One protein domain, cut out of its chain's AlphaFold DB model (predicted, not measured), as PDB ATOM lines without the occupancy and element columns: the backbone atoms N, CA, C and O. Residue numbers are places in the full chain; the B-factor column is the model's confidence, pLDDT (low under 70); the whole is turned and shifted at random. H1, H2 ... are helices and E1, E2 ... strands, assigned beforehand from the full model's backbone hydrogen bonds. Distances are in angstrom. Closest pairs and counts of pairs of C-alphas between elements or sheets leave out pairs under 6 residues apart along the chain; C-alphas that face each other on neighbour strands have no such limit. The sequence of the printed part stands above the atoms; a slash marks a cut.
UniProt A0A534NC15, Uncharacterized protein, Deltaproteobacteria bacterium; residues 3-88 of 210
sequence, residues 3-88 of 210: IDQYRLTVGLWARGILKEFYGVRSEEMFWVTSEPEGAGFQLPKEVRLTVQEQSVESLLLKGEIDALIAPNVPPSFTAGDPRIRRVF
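AT A GLANCE: This is residues 3 to 88 of the 210 residues of an uncharacterized protein of Deltaproteobacteria bacterium (UniProt A0A534NC15). This domain has little regular structure: helix H1 and a two-strand parallel ribbon of E1 and E2 lie in one half and the short helices H2 and H3 in the other, with a long loop within each half, residues 34 to 47 between E1 and E2 and residues 62 to 74 between H2 and H3, and a tight link from E2 to H2 joining the halves. The 86 printed residues hold H1, E1, E2, H2, H3 in that order, a mixed class with 32 residues in named elements. The whole is compact, radius of gyration of the C-alphas 13.0 A, spanning 37 by 31 by 20 A.

HOW THE PARTS SIT: Start at H1, residues 9 to 22, which touches no helix. Next, E1, residues 30 to 33, and E2, residues 48 to 51, are parallel neighbours at 26 degrees; look for N 31 and O 48, 2.8 A apart. H2, residues 56 to 61, and H3, residues 75 to 78, are near each other. Every O i to N i+4 pair is within hydrogen-bond range in H1 and H2; H3 is too short for one.

IN THESE COORDINATES: Find C-alpha 9 at (9.810, -27.038, -43.128); H1 runs 19.1 A from there. H3 ends at C-alpha 78, (-2.542, -37.987, -27.332).

THE WHOLE: The printed part has no cut. The links E1 to E2 and H2 to H3 are long. No printed residue is under pLDDT 70.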
ATOM      1  N   ILE A   3       3.289 -21.916 -33.553       95.62
ATOM      2  CA  ILE A   3       4.266 -22.822 -34.177       95.62
ATOM      3  C   ILE A   3       5.565 -22.784 -33.360       95.62
ATOM      4  O   ILE A   3       5.922 -21.719 -32.883       95.62
ATOM      5  N   ASP A   4       6.289 -23.892 -33.189       92.56
ATOM      6  CA  ASP A   4       7.482 -23.906 -32.313       92.56
ATOM      7  C   ASP A   4       8.573 -22.921 -32.775       92.56
ATOM      8  O   ASP A   4       9.080 -22.127 -31.985       92.56
ATOM      9  N   GLN A   5       8.874 -22.944 -34.078       93.81
ATOM     10  CA  GLN A   5       9.690 -21.966 -34.801       93.81
ATOM     11  C   GLN A   5       9.038 -21.713 -36.164       93.81
ATOM     12  O   GLN A   5       8.588 -22.642 -36.841       93.81
ATOM     13  N   TYR A   6       9.013 -20.465 -36.608       94.69
ATOM     14  CA  TYR A   6       8.403 -20.057 -37.865       94.69
ATOM     15  C   TYR A   6       9.097 -20.680 -39.077       94.69
ATOM     16  O   TYR A   6       8.405 -21.091 -40.014       94.69
ATOM     17  N   ARG A   7      10.435 -20.803 -39.042       93.44
ATOM     18  CA  ARG A   7      11.258 -21.282 -40.166       93.44
ATOM     19  C   ARG A   7      11.085 -22.762 -40.527       93.44
ATOM     20  O   ARG A   7      11.623 -23.195 -41.540       93.44
ATOM     21  N   LEU A   8      10.409 -23.571 -39.711       93.50
ATOM     22  CA  LEU A   8      10.389 -25.027 -39.905       93.50
ATOM     23  C   LEU A   8       9.760 -25.431 -41.242       93.50
ATOM     24  O   LEU A   8       8.765 -24.852 -41.677       93.50
ATOM     25  N   THR A   9      10.293 -26.493 -41.850       94.88
ATOM     26  CA  THR A   9       9.810 -27.038 -43.128       94.88
ATOM     27  C   THR A   9       8.327 -27.412 -43.087       94.88
ATOM     28  O   THR A   9       7.593 -27.144 -44.034       94.88
ATOM     29  N   VAL A  10       7.857 -27.981 -41.971       94.75
ATOM     30  CA  VAL A  10       6.427 -28.280 -41.772       94.75
ATOM     31  C   VAL A  10       5.590 -27.001 -41.801       94.75
ATOM     32  O   VAL A  10       4.534 -26.979 -42.424       94.75
ATOM     33  N   GLY A  11       6.081 -25.919 -41.187       95.50
ATOM     34  CA  GLY A  11       5.437 -24.607 -41.222       95.50
ATOM     35  C   GLY A  11       5.373 -24.024 -42.632       95.50
ATOM     36  O   GLY A  11       4.323 -23.523 -43.028       95.50
ATOM     37  N   LEU A  12       6.456 -24.149 -43.408       96.69
ATOM     38  CA  LEU A  12       6.491 -23.719 -44.808       96.69
ATOM     39  C   LEU A  12       5.407 -24.425 -45.632       96.69
ATOM     40  O   LEU A  12       4.600 -23.758 -46.281       96.69
ATOM     41  N   TRP A  13       5.355 -25.760 -45.568       97.69
ATOM     42  CA  TRP A  13       4.346 -26.551 -46.271       97.69
ATOM     43  C   TRP A  13       2.931 -26.217 -45.807       97.69
ATOM     44  O   TRP A  13       2.071 -25.935 -46.637       97.69
ATOM     45  N   ALA A  14       2.692 -26.206 -44.493       96.69
ATOM     46  CA  ALA A  14       1.371 -25.951 -43.935       96.69
ATOM     47  C   ALA A  14       0.841 -24.575 -44.350       96.69
ATOM     48  O   ALA A  14      -0.279 -24.482 -44.838       96.69
ATOM     49  N   ARG A  15       1.645 -23.512 -44.227       97.00
ATOM     50  CA  ARG A  15       1.232 -22.160 -44.635       97.00
ATOM     51  C   ARG A  15       1.041 -22.040 -46.145       97.00
ATOM     52  O   ARG A  15       0.093 -21.385 -46.565       97.00
ATOM     53  N   GLY A  16       1.881 -22.693 -46.949       97.62
ATOM     54  CA  GLY A  16       1.719 -22.734 -48.405       97.62
ATOM     55  C   GLY A  16       0.397 -23.386 -48.817       97.62
ATOM     56  O   GLY A  16      -0.393 -22.783 -49.538       97.62
ATOM     57  N   ILE A  17       0.105 -24.570 -48.270       97.50
ATOM     58  CA  ILE A  17      -1.147 -25.302 -48.522       97.50
ATOM     59  C   ILE A  17      -2.360 -24.502 -48.029       97.50
ATOM     60  O   ILE A  17      -3.348 -24.367 -48.746       97.50
ATOM     61  N   LEU A  18      -2.288 -23.936 -46.822       96.50
ATOM     62  CA  LEU A  18      -3.359 -23.126 -46.241       96.50
ATOM     63  C   LEU A  18      -3.666 -21.879 -47.086       96.50
ATOM     64  O   LEU A  18      -4.836 -21.567 -47.312       96.50
ATOM     65  N   LYS A  19      -2.638 -21.208 -47.611       97.44
ATOM     66  CA  LYS A  19      -2.794 -20.074 -48.530       97.44
ATOM     67  C   LYS A  19      -3.424 -20.512 -49.853       97.44
ATOM     68  O   LYS A  19      -4.415 -19.919 -50.269       97.44
ATOM     69  N   GLU A  20      -2.873 -21.541 -50.497       97.69
ATOM     70  CA  GLU A  20      -3.269 -21.969 -51.848       97.69
ATOM     71  C   GLU A  20      -4.679 -22.581 -51.888       97.69
ATOM     72  O   GLU A  20      -5.455 -22.268 -52.788       97.69
ATOM     73  N   PHE A  21      -5.036 -23.412 -50.907       96.56
ATOM     74  CA  PHE A  21      -6.283 -24.190 -50.938       96.56
ATOM     75  C   PHE A  21      -7.398 -23.621 -50.057       96.56
ATOM     76  O   PHE A  21      -8.566 -23.927 -50.293       96.56
ATOM     77  N   TYR A  22      -7.060 -22.791 -49.066       96.00
ATOM     78  CA  TYR A  22      -8.026 -22.280 -48.087       96.00
ATOM     79  C   TYR A  22      -7.998 -20.750 -47.944       96.00
ATOM     80  O   TYR A  22      -8.751 -20.201 -47.143       96.00
ATOM     81  N   GLY A  23      -7.158 -20.043 -48.712       96.25
ATOM     82  CA  GLY A  23      -7.080 -18.579 -48.702       96.25
ATOM     83  C   GLY A  23      -6.503 -17.983 -47.415       96.25
ATOM     84  O   GLY A  23      -6.618 -16.782 -47.190       96.25
ATOM     85  N   VAL A  24      -5.887 -18.803 -46.561       95.56
ATOM     86  CA  VAL A  24      -5.356 -18.376 -45.266       95.56
ATOM     87  C   VAL A  24      -3.971 -17.764 -45.455       95.56
ATOM     88  O   VAL A  24      -2.989 -18.463 -45.711       95.56
ATOM     89  N   ARG A  25      -3.889 -16.439 -45.328       95.00
ATOM     90  CA  ARG A  25      -2.666 -15.670 -45.572       95.00
ATOM     91  C   ARG A  25      -1.858 -15.476 -44.294       95.00
ATOM     92  O   ARG A  25      -2.399 -15.117 -43.251       95.00
ATOM     93  N   SER A  26      -0.550 -15.701 -44.365       93.38
ATOM     94  CA  SER A  26       0.307 -15.683 -43.175       93.38
ATOM     95  C   SER A  26       0.484 -14.275 -42.592       93.38
ATOM     96  O   SER A  26       0.535 -14.118 -41.373       93.38
ATOM     97  N   GLU A  27       0.503 -13.256 -43.448       93.50
ATOM     98  CA  GLU A  27       0.586 -11.835 -43.105       93.50
ATOM     99  C   GLU A  27      -0.667 -11.315 -42.366       93.50
ATOM    100  O   GLU A  27      -0.601 -10.389 -41.551       93.50
ATOM    101  N   GLU A  28      -1.821 -11.956 -42.565       94.75
ATOM    102  CA  GLU A  28      -3.064 -11.624 -41.855       94.75
ATOM    103  C   GLU A  28      -3.096 -12.169 -40.425       94.75
ATOM    104  O   GLU A  28      -3.902 -11.721 -39.607       94.75
ATOM    105  N   MET A  29      -2.189 -13.087 -40.101       95.12
ATOM    106  CA  MET A  29      -2.148 -13.772 -38.818       95.12
ATOM    107  C   MET A  29      -1.194 -13.099 -37.830       95.12
ATOM    108  O   MET A  29      -0.239 -12.412 -38.198       95.12
ATOM    109  N   PHE A  30      -1.454 -13.343 -36.546       96.56
ATOM    110  CA  PHE A  30      -0.494 -13.125 -35.470       96.56
ATOM    111  C   PHE A  30       0.110 -14.473 -35.075       96.56
ATOM    112  O   PHE A  30      -0.608 -15.401 -34.670       96.56
ATOM    113  N   TRP A  31       1.425 -14.587 -35.233       97.31
ATOM    114  CA  TRP A  31       2.188 -15.793 -34.951       97.31
ATOM    115  C   TRP A  31       2.797 -15.739 -33.559       97.31
ATOM    116  O   TRP A  31       3.310 -14.710 -33.120       97.31
ATOM    117  N   VAL A  32       2.760 -16.875 -32.879       97.88
ATOM    118  CA  VAL A  32       3.414 -17.066 -31.593       97.88
ATOM    119  C   VAL A  32       4.358 -18.248 -31.710       97.88
ATOM    120  O   VAL A  32       3.944 -19.314 -32.171       97.88
ATOM    121  N   THR A  33       5.604 -18.052 -31.291       96.94
ATOM    122  CA  THR A  33       6.595 -19.122 -31.171       96.94
ATOM    123  C   THR A  33       7.043 -19.292 -29.734       96.94
ATOM    124  O   THR A  33       6.964 -18.354 -28.944       96.94
ATOM    125  N   SER A  34       7.487 -20.496 -29.380       94.19
ATOM    126  CA  SER A  34       8.086 -20.768 -28.066       94.19
ATOM    127  C   SER A  34       9.609 -20.657 -28.080       94.19
ATOM    128  O   SER A  34      10.238 -20.573 -27.031       94.19
ATOM    129  N   GLU A  35      10.213 -20.650 -29.268       90.50
ATOM    130  CA  GLU A  35      11.647 -20.468 -29.441       90.50
ATOM    131  C   GLU A  35      11.936 -19.323 -30.420       90.50
ATOM    132  O   GLU A  35      11.171 -19.102 -31.370       90.50
ATOM    133  N   PRO A  36      13.033 -18.572 -30.212       90.69
ATOM    134  CA  PRO A  36      13.491 -17.610 -31.196       90.69
ATOM    135  C   PRO A  36      13.979 -18.317 -32.468       90.69
ATOM    136  O   PRO A  36      14.383 -19.485 -32.460       90.69
ATOM    137  N   GLU A  37      13.982 -17.574 -33.571       92.88
ATOM    138  CA  GLU A  37      14.560 -18.048 -34.824       92.88
ATOM    139  C   GLU A  37      16.083 -18.194 -34.719       92.88
ATOM    140  O   GLU A  37      16.765 -17.451 -34.011       92.88
ATOM    141  N   GLY A  38      16.621 -19.162 -35.458       89.38
ATOM    142  CA  GLY A  38      18.048 -19.466 -35.503       89.38
ATOM    143  C   GLY A  38      18.586 -19.526 -36.930       89.38
ATOM    144  O   GLY A  38      17.881 -19.249 -37.898       89.38
ATOM    145  N   ALA A  39      19.858 -19.915 -37.061       85.19
ATOM    146  CA  ALA A  39      20.519 -20.149 -38.352       85.19
ATOM    147  C   ALA A  39      20.497 -18.945 -39.322       85.19
ATOM    148  O   ALA A  39      20.548 -19.121 -40.536       85.19
ATOM    149  N   GLY A  40      20.421 -17.720 -38.789       87.12
ATOM    150  CA  GLY A  40      20.396 -16.491 -39.587       87.12
ATOM    151  C   GLY A  40      19.073 -16.218 -40.306       87.12
ATOM    152  O   GLY A  40      19.009 -15.256 -41.072       87.12
ATOM    153  N   PHE A  41      18.025 -17.014 -40.057       90.69
ATOM    154  CA  PHE A  41      16.712 -16.825 -40.667       90.69
ATOM    155  C   PHE A  41      16.159 -15.428 -40.365       90.69
ATOM    156  O   PHE A  41      16.173 -14.976 -39.218       90.69
ATOM    157  N   GLN A  42      15.683 -14.748 -41.406       89.81
ATOM    158  CA  GLN A  42      15.058 -13.435 -41.303       89.81
ATOM    159  C   GLN A  42      13.569 -13.584 -41.559       89.81
ATOM    160  O   GLN A  42      13.157 -14.118 -42.587       89.81
ATOM    161  N   LEU A  43      12.767 -13.098 -40.620       92.00
ATOM    162  CA  LEU A  43      11.326 -13.099 -40.783       92.00
ATOM    163  C   LEU A  43      10.929 -12.122 -41.909       92.00
ATOM    164  O   LEU A  43      11.456 -11.003 -41.943       92.00
ATOM    165  N   PRO A  44       9.995 -12.493 -42.804       91.81
ATOM    166  CA  PRO A  44       9.427 -11.547 -43.759       91.81
ATOM    167  C   PRO A  44       8.806 -10.347 -43.036       91.81
ATOM    168  O   PRO A  44       8.207 -10.499 -41.970       91.81
ATOM    169  N   LYS A  45       8.943  -9.146 -43.608       90.44
ATOM    170  CA  LYS A  45       8.589  -7.882 -42.932       90.44
ATOM    171  C   LYS A  45       7.102  -7.776 -42.597       90.44
ATOM    172  O   LYS A  45       6.728  -7.092 -41.650       90.44
ATOM    173  N   GLU A  46       6.267  -8.425 -43.392       92.25
ATOM    174  CA  GLU A  46       4.812  -8.405 -43.304       92.25
ATOM    175  C   GLU A  46       4.284  -9.366 -42.225       92.25
ATOM    176  O   GLU A  46       3.122  -9.281 -41.827       92.25
ATOM    177  N   VAL A  47       5.126 -10.279 -41.730       94.62
ATOM    178  CA  VAL A  47       4.738 -11.289 -40.743       94.62
ATOM    179  C   VAL A  47       4.851 -10.717 -39.333       94.62
ATOM    180  O   VAL A  47       5.899 -10.240 -38.902       94.62
ATOM    181  N   ARG A  48       3.757 -10.817 -38.574       95.88
ATOM    182  CA  ARG A  48       3.696 -10.408 -37.165       95.88
ATOM    183  C   ARG A  48       3.924 -11.621 -36.275       95.88
ATOM    184  O   ARG A  48       3.089 -12.523 -36.257       95.88
ATOM    185  N   LEU A  49       5.033 -11.631 -35.539       96.75
ATOM    186  CA  LEU A  49       5.440 -12.750 -34.692       96.75
ATOM    187  C   LEU A  49       5.918 -12.276 -33.319       96.75
ATOM    188  O   LEU A  49       6.665 -11.304 -33.220       96.75
ATOM    189  N   THR A  50       5.531 -12.998 -32.269       97.19
ATOM    190  CA  THR A  50       6.061 -12.824 -30.908       97.19
ATOM    191  C   THR A  50       6.591 -14.141 -30.362       97.19
ATOM    192  O   THR A  50       5.934 -15.170 -30.507       97.19
ATOM    193  N   VAL A  51       7.731 -14.095 -29.679       97.19
ATOM    194  CA  VAL A  51       8.275 -15.246 -28.947       97.19
ATOM    195  C   VAL A  51       7.744 -15.219 -27.513       97.19
ATOM    196  O   VAL A  51       7.739 -14.164 -26.880       97.19
ATOM    197  N   GLN A  52       7.294 -16.363 -27.010       96.81
ATOM    198  CA  GLN A  52       6.777 -16.561 -25.656       96.81
ATOM    199  C   GLN A  52       7.618 -17.610 -24.925       96.81
ATOM    200  O   GLN A  52       8.096 -18.559 -25.532       96.81
ATOM    201  N   GLU A  53       7.772 -17.470 -23.607       94.62
ATOM    202  CA  GLU A  53       8.475 -18.476 -22.789       94.62
ATOM    203  C   GLU A  53       7.658 -19.765 -22.618       94.62
ATOM    204  O   GLU A  53       8.197 -20.842 -22.370       94.62
ATOM    205  N   GLN A  54       6.331 -19.655 -22.721       95.12
ATOM    206  CA  GLN A  54       5.419 -20.786 -22.609       95.12
ATOM    207  C   GLN A  54       5.358 -21.564 -23.924       95.12
ATOM    208  O   GLN A  54       5.450 -20.986 -25.008       95.12
ATOM    209  N   SER A  55       5.129 -22.877 -23.838       95.81
ATOM    210  CA  SER A  55       4.905 -23.680 -25.038       95.81
ATOM    211  C   SER A  55       3.646 -23.218 -25.775       95.81
ATOM    212  O   SER A  55       2.625 -22.891 -25.161       95.81
ATOM    213  N   VAL A  56       3.693 -23.248 -27.107       96.75
ATOM    214  CA  VAL A  56       2.545 -22.897 -27.957       96.75
ATOM    215  C   VAL A  56       1.334 -23.804 -27.700       96.75
ATOM    216  O   VAL A  56       0.198 -23.345 -27.754       96.75
ATOM    217  N   GLU A  57       1.555 -25.064 -27.318       97.12
ATOM    218  CA  GLU A  57       0.486 -25.963 -26.864       97.12
ATOM    219  C   GLU A  57      -0.181 -25.469 -25.570       97.12
ATOM    220  O   GLU A  57      -1.406 -25.494 -25.462       97.12
ATOM    221  N   SER A  58       0.589 -24.974 -24.591       97.12
ATOM    222  CA  SER A  58       0.020 -24.431 -23.350       97.12
ATOM    223  C   SER A  58      -0.856 -23.210 -23.625       97.12
ATOM    224  O   SER A  58      -1.959 -23.114 -23.085       97.12
ATOM    225  N   LEU A  59      -0.395 -22.315 -24.502       97.75
ATOM    226  CA  LEU A  59      -1.149 -21.133 -24.922       97.75
ATOM    227  C   LEU A  59      -2.457 -21.517 -25.627       97.75
ATOM    228  O   LEU A  59      -3.496 -20.919 -25.352       97.75
ATOM    229  N   LEU A  60      -2.435 -22.557 -26.469       98.00
ATOM    230  CA  LEU A  60      -3.638 -23.095 -27.111       98.00
ATOM    231  C   LEU A  60      -4.654 -23.587 -26.072       98.00
ATOM    232  O   LEU A  60      -5.821 -23.211 -26.116       98.00
ATOM    233  N   LEU A  61      -4.215 -24.382 -25.092       98.12
ATOM    234  CA  LEU A  61      -5.102 -24.946 -24.062       98.12
ATOM    235  C   LEU A  61      -5.680 -23.898 -23.098       98.12
ATOM    236  O   LEU A  61      -6.678 -24.175 -22.423       98.12
ATOM    237  N   LYS A  62      -5.052 -22.721 -23.010       97.81
ATOM    238  CA  LYS A  62      -5.554 -21.550 -22.274       97.81
ATOM    239  C   LYS A  62      -6.474 -20.658 -23.113       97.81
ATOM    240  O   LYS A  62      -7.096 -19.761 -22.553       97.81
ATOM    241  N   GLY A  63      -6.571 -20.896 -24.423       97.56
ATOM    242  CA  GLY A  63      -7.321 -20.050 -25.351       97.56
ATOM    243  C   GLY A  63      -6.623 -18.730 -25.688       97.56
ATOM    244  O   GLY A  63      -7.279 -17.795 -26.133       97.56
ATOM    245  N   GLU A  64      -5.308 -18.630 -25.467       97.75
ATOM    246  CA  GLU A  64      -4.512 -17.443 -25.817       97.75
ATOM    247  C   GLU A  64      -4.122 -17.422 -27.307       97.75
ATOM    248  O   GLU A  64      -3.797 -16.373 -27.859       97.75
ATOM    249  N   ILE A  65      -4.180 -18.580 -27.973       97.94
ATOM    250  CA  ILE A  65      -4.098 -18.722 -29.431       97.94
ATOM    251  C   ILE A  65      -5.197 -19.671 -29.921       97.94
ATOM    252  O   ILE A  65      -5.569 -20.602 -29.212       97.94
ATOM    253  N   ASP A  66      -5.677 -19.475 -31.150       96.94
ATOM    254  CA  ASP A  66      -6.826 -20.235 -31.675       96.94
ATOM    255  C   ASP A  66      -6.467 -21.606 -32.266       96.94
ATOM    256  O   ASP A  66      -7.286 -22.522 -32.288       96.94
ATOM    257  N   ALA A  67      -5.250 -21.748 -32.797       96.75
ATOM    258  CA  ALA A  67      -4.784 -22.977 -33.429       96.75
ATOM    259  C   ALA A  67      -3.253 -23.071 -33.446       96.75
ATOM    260  O   ALA A  67      -2.540 -22.070 -33.301       96.75
ATOM    261  N   LEU A  68      -2.766 -24.296 -33.648       96.00
ATOM    262  CA  LEU A  68      -1.364 -24.695 -33.592       96.00
ATOM    263  C   LEU A  68      -0.992 -25.489 -34.851       96.00
ATOM    264  O   LEU A  68      -1.680 -26.446 -35.209       96.00
ATOM    265  N   ILE A  69       0.120 -25.122 -35.487       95.88
ATOM    266  CA  ILE A  69       0.809 -25.957 -36.475       95.88
ATOM    267  C   ILE A  69       1.954 -26.652 -35.742       95.88
ATOM    268  O   ILE A  69       2.941 -26.010 -35.390       95.88
ATOM    269  N   ALA A  70       1.817 -27.957 -35.506       92.19
ATOM    270  CA  ALA A  70       2.814 -28.746 -34.792       92.19
ATOM    271  C   ALA A  70       3.481 -29.775 -35.724       92.19
ATOM    272  O   ALA A  70       2.773 -30.464 -36.462       92.19
ATOM    273  N   PRO A  71       4.820 -29.921 -35.687       88.25
ATOM    274  CA  PRO A  71       5.520 -30.968 -36.435       88.25
ATOM    275  C   PRO A  71       5.267 -32.368 -35.859       88.25
ATOM    276  O   PRO A  71       5.357 -33.356 -36.582       88.25
ATOM    277  N   ASN A  72       4.931 -32.445 -34.570       91.19
ATOM    278  CA  ASN A  72       4.600 -33.674 -33.860       91.19
ATOM    279  C   ASN A  72       3.183 -33.588 -33.292       91.19
ATOM    280  O   ASN A  72       2.679 -32.498 -33.025       91.19
ATOM    281  N   VAL A  73       2.546 -34.739 -33.067       93.75
ATOM    282  CA  VAL A  73       1.237 -34.784 -32.402       93.75
ATOM    283  C   VAL A  73       1.385 -34.239 -30.975       93.75
ATOM    284  O   VAL A  73       2.189 -34.788 -30.217       93.75
ATOM    285  N   PRO A  74       0.627 -33.197 -30.581       95.62
ATOM    286  CA  PRO A  74       0.732 -32.638 -29.238       95.62
ATOM    287  C   PRO A  74       0.417 -33.681 -28.145       95.62
ATOM    288  O   PRO A  74      -0.538 -34.459 -28.297       95.62
ATOM    289  N   PRO A  75       1.176 -33.716 -27.034       96.81
ATOM    290  CA  PRO A  75       0.903 -34.591 -25.895       96.81
ATOM    291  C   PRO A  75      -0.538 -34.510 -25.379       96.81
ATOM    292  O   PRO A  75      -1.139 -35.547 -25.101       96.81
ATOM    293  N   SER A  76      -1.125 -33.312 -25.309       97.31
ATOM    294  CA  SER A  76      -2.522 -33.114 -24.885       97.31
ATOM    295  C   SER A  76      -3.524 -33.814 -25.800       97.31
ATOM    296  O   SER A  76      -4.472 -34.429 -25.315       97.31
ATOM    297  N   PHE A  77      -3.278 -33.813 -27.115       97.19
ATOM    298  CA  PHE A  77      -4.106 -34.545 -28.072       97.19
ATOM    299  C   PHE A  77      -3.994 -36.058 -27.854       97.19
ATOM    300  O   PHE A  77      -4.999 -36.765 -27.850       97.19
ATOM    301  N   THR A  78      -2.779 -36.558 -27.616       97.00
ATOM    302  CA  THR A  78      -2.542 -37.987 -27.332       97.00
ATOM    303  C   THR A  78      -3.206 -38.421 -26.024       97.00
ATOM    304  O   THR A  78      -3.716 -39.535 -25.928       97.00
ATOM    305  N   ALA A  79      -3.247 -37.530 -25.031       97.81
ATOM    306  CA  ALA A  79      -3.928 -37.742 -23.758       97.81
ATOM    307  C   ALA A  79      -5.464 -37.626 -23.843       97.81
ATOM    308  O   ALA A  79      -6.140 -37.869 -22.845       97.81
ATOM    309  N   GLY A  80      -6.022 -37.267 -25.006       97.50
ATOM    310  CA  GLY A  80      -7.464 -37.115 -25.197       97.50
ATOM    311  C   GLY A  80      -8.053 -35.866 -24.536       97.50
ATOM    312  O   GLY A  80      -9.224 -35.882 -24.158       97.50
ATOM    313  N   ASP A  81      -7.266 -34.799 -24.365       98.00
ATOM    314  CA  ASP A  81      -7.769 -33.535 -23.824       98.00
ATOM    315  C   ASP A  81      -8.856 -32.956 -24.755       98.00
ATOM    316  O   ASP A  81      -8.577 -32.687 -25.926       98.00
ATOM    317  N   PRO A  82     -10.093 -32.730 -24.273       97.12
ATOM    318  CA  PRO A  82     -11.202 -32.305 -25.124       97.12
ATOM    319  C   PRO A  82     -11.069 -30.863 -25.636       97.12
ATOM    320  O   PRO A  82     -11.857 -30.441 -26.481       97.12
ATOM    321  N   ARG A  83     -10.108 -30.082 -25.123       97.38
ATOM    322  CA  ARG A  83      -9.874 -28.688 -25.537       97.38
ATOM    323  C   ARG A  83      -9.084 -28.571 -26.838       97.38
ATOM    324  O   ARG A  83      -9.033 -27.486 -27.408       97.38
ATOM    325  N   ILE A  84      -8.473 -29.657 -27.309       97.75
ATOM    326  CA  ILE A  84      -7.713 -29.700 -28.559       97.75
ATOM    327  C   ILE A  84      -8.322 -30.727 -29.511       97.75
ATOM    328  O   ILE A  84      -8.721 -31.822 -29.125       97.75
ATOM    329  N   ARG A  85      -8.369 -30.383 -30.796       96.81
ATOM    330  CA  ARG A  85      -8.805 -31.286 -31.862       96.81
ATOM    331  C   ARG A  85      -8.031 -31.011 -33.142       96.81
ATOM    332  O   ARG A  85      -7.436 -29.946 -33.299       96.81
ATOM    333  N   ARG A  86      -8.084 -31.951 -34.085       96.31
ATOM    334  CA  ARG A  86      -7.624 -31.690 -35.453       96.31
ATOM    335  C   ARG A  86      -8.564 -30.692 -36.130       96.31
ATOM    336  O   ARG A  86      -9.767 -30.681 -35.861       96.31
ATOM    337  N   VAL A  87      -8.000 -29.845 -36.991       94.69
ATOM    338  CA  VAL A  87      -8.774 -28.878 -37.783       94.69
ATOM    339  C   VAL A  87      -9.678 -29.617 -38.768       94.69
ATOM    340  O   VAL A  87     -10.876 -29.351 -38.802       94.69
ATOM    341  N   PHE A  88      -9.111 -30.588 -39.490       95.25
ATOM    342  CA  PHE A  88      -9.838 -31.500 -40.366       95.25
ATOM    343  C   PHE A  88     -10.314 -32.723 -39.584       95.25
ATOM    344  O   PHE A  88      -9.513 -33.386 -38.920       95.25
TER     345      PHE A  88